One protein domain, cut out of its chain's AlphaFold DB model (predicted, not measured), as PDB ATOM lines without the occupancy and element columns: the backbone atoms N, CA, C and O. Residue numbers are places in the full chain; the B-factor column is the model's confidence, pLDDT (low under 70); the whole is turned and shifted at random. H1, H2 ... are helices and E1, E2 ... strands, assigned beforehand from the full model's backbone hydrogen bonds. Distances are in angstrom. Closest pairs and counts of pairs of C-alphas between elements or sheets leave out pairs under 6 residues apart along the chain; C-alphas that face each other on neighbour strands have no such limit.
ATOM      1  N   LYS A   5     -33.976-109.204   7.884       87.88
ATOM      2  CA  LYS A   5     -35.304-109.665   8.300       87.88
ATOM      3  C   LYS A   5     -36.108-108.508   8.896       87.88
ATOM      4  O   LYS A   5     -37.253-108.310   8.512       87.88
ATOM      5  N   TYR A   6     -35.476-107.741   9.783       87.69
ATOM      6  CA  TYR A   6     -36.024-106.511  10.353       87.69
ATOM      7  C   TYR A   6     -35.041-105.373  10.115       87.69
ATOM      8  O   TYR A   6     -33.832-105.557  10.266       87.69
ATOM      9  N   PHE A   7     -35.555-104.216   9.724       89.88
ATOM     10  CA  PHE A   7     -34.793-102.975   9.637       89.88
ATOM     11  C   PHE A   7     -35.776-101.820   9.800       89.88
ATOM     12  O   PHE A   7     -36.333-101.308   8.832       89.88
ATOM     13  N   GLU A   8     -36.050-101.489  11.051       91.88
ATOM     14  CA  GLU A   8     -37.074-100.539  11.460       91.88
ATOM     15  C   GLU A   8     -36.421 -99.426  12.275       91.88
ATOM     16  O   GLU A   8     -35.486 -99.655  13.043       91.88
ATOM     17  N   GLY A   9     -36.893 -98.198  12.082       89.69
ATOM     18  CA  GLY A   9     -36.411 -97.030  12.805       89.69
ATOM     19  C   GLY A   9     -37.585 -96.262  13.380       89.69
ATOM     20  O   GLY A   9     -38.491 -95.882  12.639       89.69
ATOM     21  N   LYS A  10     -37.559 -96.013  14.687       93.25
ATOM     22  CA  LYS A  10     -38.471 -95.087  15.351       93.25
ATOM     23  C   LYS A  10     -37.731 -93.786  15.613       93.25
ATOM     24  O   LYS A  10     -36.647 -93.781  16.185       93.25
ATOM     25  N   TRP A  11     -38.339 -92.686  15.194       92.50
ATOM     26  CA  TRP A  11     -37.777 -91.351  15.339       92.50
ATOM     27  C   TRP A  11     -38.660 -90.544  16.278       92.50
ATOM     28  O   TRP A  11     -39.876 -90.481  16.098       92.50
ATOM     29  N   LYS A  12     -38.044 -89.920  17.276       95.44
ATOM     30  CA  LYS A  12     -38.676 -88.948  18.161       95.44
ATOM     31  C   LYS A  12     -37.982 -87.611  17.949       95.44
ATOM     32  O   LYS A  12     -36.772 -87.511  18.138       95.44
ATOM     33  N   ILE A  13     -38.738 -86.606  17.525       93.31
ATOM     34  CA  ILE A  13     -38.229 -85.260  17.260       93.31
ATOM     35  C   ILE A  13     -38.873 -84.323  18.270       93.31
ATOM     36  O   ILE A  13     -40.096 -84.226  18.334       93.31
ATOM     37  N   GLU A  14     -38.047 -83.646  19.055       93.81
ATOM     38  CA  GLU A  14     -38.479 -82.711  20.090       93.81
ATOM     39  C   GLU A  14     -37.842 -81.339  19.838       93.81
ATOM     40  O   GLU A  14     -36.688 -81.269  19.398       93.81
ATOM     41  N   PRO A  15     -38.562 -80.230  20.070       92.25
ATOM     42  CA  PRO A  15     -37.965 -78.906  19.983       92.25
ATOM     43  C   PRO A  15     -36.923 -78.728  21.092       92.25
ATOM     44  O   PRO A  15     -37.124 -79.150  22.226       92.25
ATOM     45  N   LEU A  16     -35.814 -78.078  20.757       91.81
ATOM     46  CA  LEU A  16     -34.768 -77.691  21.694       91.81
ATOM     47  C   LEU A  16     -34.611 -76.169  21.650       91.81
ATOM     48  O   LEU A  16     -34.219 -75.601  20.630       91.81
ATOM     49  N   TYR A  17     -34.938 -75.506  22.754       92.56
ATOM     50  CA  TYR A  17     -34.896 -74.050  22.877       92.56
ATOM     51  C   TYR A  17     -33.499 -73.595  23.309       92.56
ATOM     52  O   TYR A  17     -33.203 -73.504  24.498       92.56
ATOM     53  N   VAL A  18     -32.634 -73.349  22.320       90.38
ATOM     54  CA  VAL A  18     -31.178 -73.187  22.496       90.38
ATOM     55  C   VAL A  18     -30.818 -72.011  23.404       90.38
ATOM     56  O   VAL A  18     -29.914 -72.124  24.220       90.38
ATOM     57  N   ASP A  19     -31.534 -70.894  23.281       91.00
ATOM     58  CA  ASP A  19     -31.242 -69.656  24.009       91.00
ATOM     59  C   ASP A  19     -32.159 -69.455  25.229       91.00
ATOM     60  O   ASP A  19     -32.271 -68.341  25.741       91.00
ATOM     61  N   SER A  20     -32.861 -70.503  25.678       89.69
ATOM     62  CA  SER A  20     -33.864 -70.396  26.748       89.69
ATOM     63  C   SER A  20     -33.289 -69.902  28.076       89.69
ATOM     64  O   SER A  20     -33.875 -69.005  28.674       89.69
ATOM     65  N   GLU A  21     -32.124 -70.394  28.498       88.38
ATOM     66  CA  GLU A  21     -31.461 -69.950  29.736       88.38
ATOM     67  C   GLU A  21     -31.201 -68.434  29.714       88.38
ATOM     68  O   GLU A  21     -31.670 -67.686  30.575       88.38
ATOM     69  N   ARG A  22     -30.568 -67.944  28.638       89.31
ATOM     70  CA  ARG A  22     -30.196 -66.530  28.478       89.31
ATOM     71  C   ARG A  22     -31.394 -65.608  28.248       89.31
ATOM     72  O   ARG A  22     -31.436 -64.512  28.803       89.31
ATOM     73  N   LEU A  23     -32.324 -65.994  27.376       89.44
ATOM     74  CA  LEU A  23     -33.403 -65.113  26.916       89.44
ATOM     75  C   LEU A  23     -34.676 -65.229  27.758       89.44
ATOM     76  O   LEU A  23     -35.445 -64.277  27.831       89.44
ATOM     77  N   CYS A  24     -34.898 -66.365  28.419       88.81
ATOM     78  CA  CYS A  24     -36.119 -66.639  29.172       88.81
ATOM     79  C   CYS A  24     -35.889 -66.717  30.689       88.81
ATOM     80  O   CYS A  24     -36.764 -67.209  31.399       88.81
ATOM     81  N   LYS A  25     -34.770 -66.167  31.194       85.69
ATOM     82  CA  LYS A  25     -34.435 -66.084  32.631       85.69
ATOM     83  C   LYS A  25     -34.473 -67.458  33.310       85.69
ATOM     84  O   LYS A  25     -35.206 -67.640  34.281       85.69
ATOM     85  N   ASP A  26     -33.775 -68.430  32.728       78.44
ATOM     86  CA  ASP A  26     -33.718 -69.824  33.203       78.44
ATOM     87  C   ASP A  26     -35.069 -70.562  33.247       78.44
ATOM     88  O   ASP A  26     -35.198 -71.643  33.824       78.44
ATOM     89  N   ARG A  27     -36.111 -70.005  32.616       81.00
ATOM     90  CA  ARG A  27     -37.410 -70.661  32.494       81.00
ATOM     91  C   ARG A  27     -37.426 -71.561  31.266       81.00
ATOM     92  O   ARG A  27     -37.289 -71.078  30.142       81.00
ATOM     93  N   GLU A  28     -37.687 -72.848  31.476       82.88
ATOM     94  CA  GLU A  28     -37.848 -73.806  30.383       82.88
ATOM     95  C   GLU A  28     -39.211 -73.596  29.682       82.88
ATOM     96  O   GLU A  28     -40.264 -73.757  30.316       82.88
ATOM     97  N   PRO A  29     -39.236 -73.192  28.398       85.75
ATOM     98  CA  PRO A  29     -40.478 -72.962  27.669       85.75
ATOM     99  C   PRO A  29     -41.189 -74.286  27.389       85.75
ATOM    100  O   PRO A  29     -40.569 -75.242  26.926       85.75
ATOM    101  N   LYS A  30     -42.507 -74.340  27.599       86.69
ATOM    102  CA  LYS A  30     -43.314 -75.547  27.342       86.69
ATOM    103  C   LYS A  30     -43.857 -75.610  25.918       86.69
ATOM    104  O   LYS A  30     -44.299 -76.667  25.472       86.69
ATOM    105  N   SER A  31     -43.859 -74.481  25.216       90.00
ATOM    106  CA  SER A  31     -44.347 -74.380  23.844       90.00
ATOM    107  C   SER A  31     -43.540 -73.376  23.025       90.00
ATOM    108  O   SER A  31     -42.807 -72.533  23.551       90.00
ATOM    109  N   ARG A  32     -43.689 -73.450  21.699       88.94
ATOM    110  CA  ARG A  32     -42.988 -72.554  20.773       88.94
ATOM    111  C   ARG A  32     -43.487 -71.114  20.892       88.94
ATOM    112  O   ARG A  32     -42.704 -70.185  20.715       88.94
ATOM    113  N   GLU A  33     -44.763 -70.923  21.208       91.19
ATOM    114  CA  GLU A  33     -45.388 -69.616  21.420       91.19
ATOM    115  C   GLU A  33     -44.855 -68.965  22.696       91.19
ATOM    116  O   GLU A  33     -44.497 -67.786  22.691       91.19
ATOM    117  N   GLU A  34     -44.747 -69.749  23.773       91.06
ATOM    118  CA  GLU A  34     -44.143 -69.300  25.024       91.06
ATOM    119  C   GLU A  34     -42.679 -68.913  24.811       91.06
ATOM    120  O   GLU A  34     -42.268 -67.827  25.226       91.06
ATOM    121  N   TYR A  35     -41.925 -69.744  24.084       92.38
ATOM    122  CA  TYR A  35     -40.540 -69.440  23.750       92.38
ATOM    123  C   TYR A  35     -40.410 -68.165  22.919       92.38
ATOM    124  O   TYR A  35     -39.579 -67.312  23.222       92.38
ATOM    125  N   LYS A  36     -41.260 -67.980  21.902       92.00
ATOM    126  CA  LYS A  36     -41.263 -66.766  21.076       92.00
ATOM    127  C   LYS A  36     -41.539 -65.518  21.916       92.00
ATOM    128  O   LYS A  36     -40.913 -64.488  21.693       92.00
ATOM    129  N   ARG A  37     -42.449 -65.611  22.890       91.94
ATOM    130  CA  ARG A  37     -42.784 -64.497  23.782       91.94
ATOM    131  C   ARG A  37     -41.640 -64.157  24.734       91.94
ATOM    132  O   ARG A  37     -41.352 -62.978  24.901       91.94
ATOM    133  N   CYS A  38     -41.008 -65.151  25.362       91.00
ATOM    134  CA  CYS A  38     -39.923 -64.883  26.309       91.00
ATOM    135  C   CYS A  38     -38.620 -64.478  25.613       91.00
ATOM    136  O   CYS A  38     -37.913 -63.619  26.120       91.00
ATOM    137  N   SER A  39     -38.351 -65.011  24.420       90.88
ATOM    138  CA  SER A  39     -37.166 -64.667  23.625       90.88
ATOM    139  C   SER A  39     -37.309 -63.413  22.761       90.88
ATOM    140  O   SER A  39     -36.434 -63.144  21.940       90.88
ATOM    141  N   SER A  40     -38.418 -62.674  22.882       89.19
ATOM    142  CA  SER A  40     -38.747 -61.522  22.025       89.19
ATOM    143  C   SER A  40     -38.711 -61.832  20.518       89.19
ATOM    144  O   SER A  40     -38.591 -60.933  19.693       89.19
ATOM    145  N   GLY A  41     -38.827 -63.110  20.145       87.00
ATOM    146  CA  GLY A  41     -38.726 -63.591  18.769       87.00
ATOM    147  C   GLY A  41     -37.305 -63.829  18.247       87.00
ATOM    148  O   GLY A  41     -37.180 -64.320  17.129       87.00
ATOM    149  N   GLU A  42     -36.260 -63.548  19.028       88.00
ATOM    150  CA  GLU A  42     -34.855 -63.710  18.613       88.00
ATOM    151  C   GLU A  42     -34.265 -65.087  18.956       88.00
ATOM    152  O   GLU A  42     -33.185 -65.448  18.484       88.00
ATOM    153  N   GLY A  43     -34.953 -65.870  19.792       89.25
ATOM    154  CA  GLY A  43     -34.453 -67.154  20.275       89.25
ATOM    155  C   GLY A  43     -34.381 -68.217  19.182       89.25
ATOM    156  O   GLY A  43     -35.343 -68.450  18.444       89.25
ATOM    157  N   LYS A  44     -33.259 -68.940  19.118       90.75
ATOM    158  CA  LYS A  44     -33.079 -70.036  18.158       90.75
ATOM    159  C   LYS A  44     -33.770 -71.305  18.646       90.75
ATOM    160  O   LYS A  44     -33.748 -71.629  19.834       90.75
ATOM    161  N   VAL A  45     -34.374 -72.038  17.714       90.56
ATOM    162  CA  VAL A  45     -34.989 -73.346  17.965       90.56
ATOM    163  C   VAL A  45     -34.206 -74.390  17.185       90.56
ATOM    164  O   VAL A  45     -34.104 -74.303  15.963       90.56
ATOM    165  N   ALA A  46     -33.661 -75.370  17.890       90.19
ATOM    166  CA  ALA A  46     -33.092 -76.574  17.310       90.19
ATOM    167  C   ALA A  46     -34.091 -77.736  17.425       90.19
ATOM    168  O   ALA A  46     -35.132 -77.634  18.075       90.19
ATOM    169  N   SER A  47     -33.772 -78.860  16.793       90.94
ATOM    170  CA  SER A  47     -34.531 -80.102  16.930       90.94
ATOM    171  C   SER A  47     -33.637 -81.172  17.534       90.94
ATOM    172  O   SER A  47     -32.608 -81.528  16.963       90.94
ATOM    173  N   LYS A  48     -34.034 -81.698  18.691       92.06
ATOM    174  CA  LYS A  48     -33.420 -82.876  19.293       92.06
ATOM    175  C   LYS A  48     -34.064 -84.108  18.677       92.06
ATOM    176  O   LYS A  48     -35.251 -84.359  18.865       92.06
ATOM    177  N   VAL A  49     -33.275 -84.870  17.930       91.88
ATOM    178  CA  VAL A  49     -33.726 -86.097  17.272       91.88
ATOM    179  C   VAL A  49     -33.176 -87.294  18.037       91.88
ATOM    180  O   VAL A  49     -31.966 -87.446  18.173       91.88
ATOM    181  N   THR A  50     -34.069 -88.148  18.526       93.31
ATOM    182  CA  THR A  50     -33.735 -89.443  19.127       93.31
ATOM    183  C   THR A  50     -34.187 -90.539  18.170       93.31
ATOM    184  O   THR A  50     -35.346 -90.555  17.756       93.31
ATOM    185  N   MET A  51     -33.274 -91.430  17.787       92.50
ATOM    186  CA  MET A  51     -33.538 -92.507  16.835       92.50
ATOM    187  C   MET A  51     -33.270 -93.858  17.489       92.50
ATOM    188  O   MET A  51     -32.127 -94.169  17.824       92.50
ATOM    189  N   ASP A  52     -34.310 -94.680  17.564       93.31
ATOM    190  CA  ASP A  52     -34.217 -96.081  17.954       93.31
ATOM    191  C   ASP A  52     -34.254 -96.940  16.689       93.31
ATOM    192  O   ASP A  52     -35.269 -96.993  15.992       93.31
ATOM    193  N   GLN A  53     -33.144 -97.601  16.365       91.25
ATOM    194  CA  GLN A  53     -33.042 -98.456  15.182       91.25
ATOM    195  C   GLN A  53     -32.999 -99.927  15.593       91.25
ATOM    196  O   GLN A  53     -32.044-100.382  16.223       91.25
ATOM    197  N   TYR A  54     -34.021-100.679  15.191       91.69
ATOM    198  CA  TYR A  54     -34.096-102.121  15.363       91.69
ATOM    199  C   TYR A  54     -33.748-102.819  14.053       91.69
ATOM    200  O   TYR A  54     -34.375-102.590  13.018       91.69
ATOM    201  N   PHE A  55     -32.744-103.689  14.078       90.69
ATOM    202  CA  PHE A  55     -32.347-104.419  12.886       90.69
ATOM    203  C   PHE A  55     -31.907-105.846  13.195       90.69
ATOM    204  O   PHE A  55     -31.271-106.129  14.210       90.69
ATOM    205  N   GLN A  56     -32.233-106.754  12.279       88.94
ATOM    206  CA  GLN A  56     -31.884-108.163  12.362       88.94
ATOM    207  C   GLN A  56     -31.540-108.690  10.964       88.94
ATOM    208  O   GLN A  56     -32.414-108.692  10.091       88.94
ATOM    209  N   PRO A  57     -30.313-109.188  10.739       88.81
ATOM    210  CA  PRO A  57     -29.963-109.892   9.508       88.81
ATOM    211  C   PRO A  57     -30.802-111.164   9.309       88.81
ATOM    212  O   PRO A  57     -31.309-111.747  10.270       88.81
ATOM    213  N   TYR A  58     -30.941-111.631   8.066       88.56
ATOM    214  CA  TYR A  58     -31.543-112.949   7.806       88.56
ATOM    215  C   TYR A  58     -30.727-114.087   8.434       88.56
ATOM    216  O   TYR A  58     -29.547-113.918   8.718       88.56
ATOM    217  N   PHE A  59     -31.359-115.250   8.641       84.69
ATOM    218  CA  PHE A  59     -30.833-116.360   9.451       84.69
ATOM    219  C   PHE A  59     -29.344-116.663   9.215       84.69
ATOM    220  O   PHE A  59     -28.561-116.580  10.156       84.69
ATOM    221  N   LEU A  60     -28.942-116.907   7.961       81.94
ATOM    222  CA  LEU A  60     -27.552-117.236   7.613       81.94
ATOM    223  C   LEU A  60     -26.554-116.104   7.923       81.94
ATOM    224  O   LEU A  60     -25.390-116.366   8.199       81.94
ATOM    225  N   LEU A  61     -27.008-114.850   7.919       86.56
ATOM    226  CA  LEU A  61     -26.205-113.660   8.216       86.56
ATOM    227  C   LEU A  61     -26.247-113.261   9.703       86.56
ATOM    228  O   LEU A  61     -25.479-112.403  10.134       86.56
ATOM    229  N   ASN A  62     -27.152-113.845  10.496       86.56
ATOM    230  CA  ASN A  62     -27.326-113.527  11.917       86.56
ATOM    231  C   ASN A  62     -26.488-114.431  12.846       86.56
ATOM    232  O   ASN A  62     -26.501-114.240  14.063       86.56
ATOM    233  N   LEU A  63     -25.709-115.359  12.287       89.56
ATOM    234  CA  LEU A  63     -24.784-116.210  13.036       89.56
ATOM    235  C   LEU A  63     -23.419-115.520  13.252       89.56
ATOM    236  O   LEU A  63     -22.909-114.870  12.332       89.56
ATOM    237  N   PRO A  64     -22.806-115.632  14.447       89.31
ATOM    238  CA  PRO A  64     -21.427-115.192  14.666       89.31
ATOM    239  C   PRO A  64     -20.430-115.984  13.798       89.31
ATOM    240  O   PRO A  64     -20.675-117.162  13.537       89.31
ATOM    241  N   PRO A  65     -19.301-115.384  13.365       90.25
ATOM    242  CA  PRO A  65     -18.863-114.002  13.614       90.25
ATOM    243  C   PRO A  65     -19.454-112.978  12.626       90.25
ATOM    244  O   PRO A  65     -19.347-111.770  12.840       90.25
ATOM    245  N   LEU A  66     -20.091-113.445  11.549       88.44
ATOM    246  CA  LEU A  66     -20.594-112.604  10.461       88.44
ATOM    247  C   LEU A  66     -21.632-111.581  10.946       88.44
ATOM    248  O   LEU A  66     -21.609-110.421  10.532       88.44
ATOM    249  N   SER A  67     -22.491-111.975  11.886       88.69
ATOM    250  CA  SER A  67     -23.493-111.079  12.465       88.69
ATOM    251  C   SER A  67     -22.893-109.917  13.249       88.69
ATOM    252  O   SER A  67     -23.442-108.816  13.206       88.69
ATOM    253  N   TRP A  68     -21.755-110.112  13.920       90.44
ATOM    254  CA  TRP A  68     -21.045-109.036  14.617       90.44
ATOM    255  C   TRP A  68     -20.474-108.022  13.636       90.44
ATOM    256  O   TRP A  68     -20.632-106.819  13.840       90.44
ATOM    257  N   TYR A  69     -19.880-108.505  12.544       91.00
ATOM    258  CA  TYR A  69     -19.354-107.652  11.485       91.00
ATOM    259  C   TYR A  69     -20.458-106.807  10.839       91.00
ATOM    260  O   TYR A  69     -20.343-105.583  10.769       91.00
ATOM    261  N   ILE A  70     -21.571-107.443  10.449       90.38
ATOM    262  CA  ILE A  70     -22.723-106.749   9.858       90.38
ATOM    263  C   ILE A  70     -23.281-105.717  10.839       90.38
ATOM    264  O   ILE A  70     -23.466-104.564  10.458       90.38
ATOM    265  N   ARG A  71     -23.482-106.084  12.114       90.12
ATOM    266  CA  ARG A  71     -23.949-105.149  13.152       90.12
ATOM    267  C   ARG A  71     -23.011-103.959  13.321       90.12
ATOM    268  O   ARG A  71     -23.484-102.825  13.367       90.12
ATOM    269  N   GLY A  72     -21.703-104.200  13.374       92.31
ATOM    270  CA  GLY A  72     -20.696-103.148  13.496       92.31
ATOM    271  C   GLY A  72     -20.748-102.158  12.333       92.31
ATOM    272  O   GLY A  72     -20.783-100.946  12.555       92.31
ATOM    273  N   ILE A  73     -20.834-102.665  11.099       93.00
ATOM    274  CA  ILE A  73     -20.981-101.822   9.906       93.00
ATOM    275  C   ILE A  73     -22.297-101.057   9.935       93.00
ATOM    276  O   ILE A  73     -22.281 -99.848   9.725       93.00
ATOM    277  N   THR A  74     -23.425-101.717  10.214       91.56
ATOM    278  CA  THR A  74     -24.736-101.058  10.254       91.56
ATOM    279  C   THR A  74     -24.735 -99.899  11.248       91.56
ATOM    280  O   THR A  74     -25.090 -98.786  10.874       91.56
ATOM    281  N   ILE A  75     -24.240-100.110  12.473       92.25
ATOM    282  CA  ILE A  75     -24.161 -99.056  13.495       92.25
ATOM    283  C   ILE A  75     -23.257 -97.906  13.036       92.25
ATOM    284  O   ILE A  75     -23.624 -96.737  13.177       92.25
ATOM    285  N   LYS A  76     -22.079 -98.214  12.477       95.50
ATOM    286  CA  LYS A  76     -21.129 -97.199  11.998       95.50
ATOM    287  C   LYS A  76     -21.728 -96.362  10.867       95.50
ATOM    288  O   LYS A  76     -21.675 -95.137  10.919       95.50
ATOM    289  N   THR A  77     -22.325 -97.013   9.874       94.12
ATOM    290  CA  THR A  77     -22.947 -96.347   8.726       94.12
ATOM    291  C   THR A  77     -24.118 -95.477   9.161       94.12
ATOM    292  O   THR A  77     -24.184 -94.322   8.748       94.12
ATOM    293  N   THR A  78     -24.995 -95.973  10.041       92.94
ATOM    294  CA  THR A  78     -26.118 -95.181  10.564       92.94
ATOM    295  C   THR A  78     -25.623 -93.928  11.294       92.94
ATOM    296  O   THR A  78     -26.132 -92.839  11.039       92.94
ATOM    297  N   LYS A  79     -24.594 -94.032  12.149       93.50
ATOM    298  CA  LYS A  79     -24.003 -92.862  12.829       93.50
ATOM    299  C   LYS A  79     -23.425 -91.844  11.844       93.50
ATOM    300  O   LYS A  79     -23.682 -90.653  11.982       93.50
ATOM    301  N   ASN A  80     -22.685 -92.308  10.839       96.62
ATOM    302  CA  ASN A  80     -22.127 -91.429   9.810       96.62
ATOM    303  C   ASN A  80     -23.224 -90.708   9.019       96.62
ATOM    304  O   ASN A  80     -23.091 -89.526   8.721       96.62
ATOM    305  N   LEU A  81     -24.320 -91.405   8.712       94.06
ATOM    306  CA  LEU A  81     -25.458 -90.826   8.006       94.06
ATOM    307  C   LEU A  81     -26.156 -89.742   8.840       94.06
ATOM    308  O   LEU A  81     -26.507 -88.700   8.296       94.06
ATOM    309  N   LEU A  82     -26.292 -89.937  10.156       93.00
ATOM    310  CA  LEU A  82     -26.822 -88.905  11.058       93.00
ATOM    311  C   LEU A  82     -25.949 -87.643  11.068       93.00
ATOM    312  O   LEU A  82     -26.477 -86.539  10.969       93.00
ATOM    313  N   ILE A  83     -24.623 -87.801  11.126       94.19
ATOM    314  CA  ILE A  83     -23.679 -86.674  11.057       94.19
ATOM    315  C   ILE A  83     -23.800 -85.955   9.709       94.19
ATOM    316  O   ILE A  83     -23.809 -84.727   9.656       94.19
ATOM    317  N   LEU A  84     -23.934 -86.706   8.615       96.19
ATOM    318  CA  LEU A  84     -24.091 -86.134   7.280       96.19
ATOM    319  C   LEU A  84     -25.376 -85.308   7.172       96.19
ATOM    320  O   LEU A  84     -25.332 -84.190   6.667       96.19
ATOM    321  N   ILE A  85     -26.496 -85.819   7.690       92.44
ATOM    322  CA  ILE A  85     -27.767 -85.084   7.740       92.44
ATOM    323  C   ILE A  85     -27.620 -83.807   8.574       92.44
ATOM    324  O   ILE A  85     -28.078 -82.745   8.155       92.44
ATOM    325  N   GLN A  86     -26.945 -83.883   9.724       91.06
ATOM    326  CA  GLN A  86     -26.696 -82.714  10.564       91.06
ATOM    327  C   GLN A  86     -25.864 -81.658   9.826       91.06
ATOM    328  O   GLN A  86     -26.256 -80.492   9.783       91.06
ATOM    329  N   ASN A  87     -24.773 -82.056   9.174       94.31
ATOM    330  CA  ASN A  87     -23.928 -81.142   8.407       94.31
ATOM    331  C   ASN A  87     -24.686 -80.524   7.229       94.31
ATOM    332  O   ASN A  87     -24.615 -79.317   7.022       94.31
ATOM    333  N   ALA A  88     -25.465 -81.325   6.497       93.94
ATOM    334  CA  ALA A  88     -26.309 -80.827   5.417       93.94
ATOM    335  C   ALA A  88     -27.323 -79.793   5.930       93.94
ATOM    336  O   ALA A  88     -27.492 -78.749   5.309       93.94
ATOM    337  N   SER A  89     -27.946 -80.034   7.088       88.25
ATOM    338  CA  SER A  89     -28.899 -79.092   7.687       88.25
ATOM    339  C   SER A  89     -28.263 -77.751   8.068       88.25
ATOM    340  O   SER A  89     -28.908 -76.714   7.941       88.25
ATOM    341  N   ILE A  90     -26.991 -77.761   8.481       88.81
ATOM    342  CA  ILE A  90     -26.220 -76.544   8.752       88.81
ATOM    343  C   ILE A  90     -25.926 -75.817   7.437       88.81
ATOM    344  O   ILE A  90     -26.200 -74.626   7.340       88.81
ATOM    345  N   MET A  91     -25.467 -76.534   6.404       91.50
ATOM    346  CA  MET A  91     -25.200 -75.933   5.091       91.50
ATOM    347  C   MET A  91     -26.446 -75.275   4.486       91.50
ATOM    348  O   MET A  91     -26.353 -74.162   3.992       91.50
ATOM    349  N   PHE A  92     -27.614 -75.925   4.552       88.62
ATOM    350  CA  PHE A  92     -28.866 -75.353   4.035       88.62
ATOM    351  C   PHE A  92     -29.364 -74.141   4.824       88.62
ATOM    352  O   PHE A  92     -30.135 -73.354   4.290       88.62
ATOM    353  N   ARG A  93     -28.980 -74.006   6.096       79.38
ATOM    354  CA  ARG A  93     -29.326 -72.834   6.907       79.38
ATOM    355  C   ARG A  93     -28.454 -71.627   6.559       79.38
ATOM    356  O   ARG A  93     -28.913 -70.499   6.697       79.38
ATOM    357  N   ASP A  94     -27.204 -71.882   6.184       80.81
ATOM    358  CA  ASP A  94     -26.194 -70.851   5.950       80.81
ATOM    359  C   ASP A  94     -26.095 -70.443   4.454       80.81
ATOM    360  O   ASP A  94     -25.325 -69.540   4.127       80.81
ATOM    361  N   ALA A  95     -26.859 -71.099   3.566       68.56
ATOM    362  CA  ALA A  95     -26.994 -70.807   2.131       68.56
ATOM    363  C   ALA A  95     -28.158 -69.846   1.840       68.56
ATOM    364  O   ALA A  95     -27.991 -69.000   0.933       68.56
TER     365      ALA A  95
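AT A GLANCE: This is residues 5 to 95 of the 95 residues of an uncharacterized protein of Arabidopsis thaliana (UniProt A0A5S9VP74). Two long strands, E1 and E2, pair side by side as a narrow two-stranded ribbon, with the short helices H1 and H2 in a small head at one end. From the other end the long helix H3 folds back along E2, and residues 83 to 95 stick out free. The 91 printed residues hold E1, H1, H2, E2 and H3 in that order: a mixed class with an antiparallel sheet, E1 - E2. The whole is extended, with a radius of gyration of the C-alphas of 19.3 A and spans of 58 by 29 by 17 A.

HOW THE PARTS SIT: Start at E1, residues 5 to 17, and set it beside E2, residues 45 to 57: they are antiparallel neighbours at 168 degrees, with N 8 and O 54 at 2.8 A and N 48 and O 14 at 2.8 A, within hydrogen-bond range. Next find H1, residues 20 to 23, and H2, residues 32 to 38: they are close but not clearly touching, the closest C-alphas, of Leu 23 and Cys 38, being 6.6 A apart. The closest C-alphas of E1 and H2, those of Tyr 17 and Tyr 35, are 7.3 A apart. Then look at H3, residues 66 to 94: its closest C-alphas with E2, those of Ser 67 and Pro 57, are 7.2 A apart, while E1 and H3 are apart. Every O i to N i+4 pair is within hydrogen-bond range in H2 and H3; H1 is too short for such a pair.

IN THESE COORDINATES: Find C-alpha 5 at (-35.304, -109.665, 8.300); from there E1 runs 38.5 A to C-alpha 17. H1 spans 5.3 A and H2 9.9 A. E2 runs 37.8 A to C-alpha 57 at (-29.963, -109.892, 9.508). H3 runs 42.4 A to C-alpha 94 at (-26.194, -70.851, 5.950).

THE WHOLE: Look for the two C-alphas farthest apart, those of Ser 40 and Leu 60, at 58.6 A. The printed part has no cut; the link E1 to H1 is tight and no link is long. In this model the mean pLDDT of the printed part is 89.9, and residue 95 is under 70.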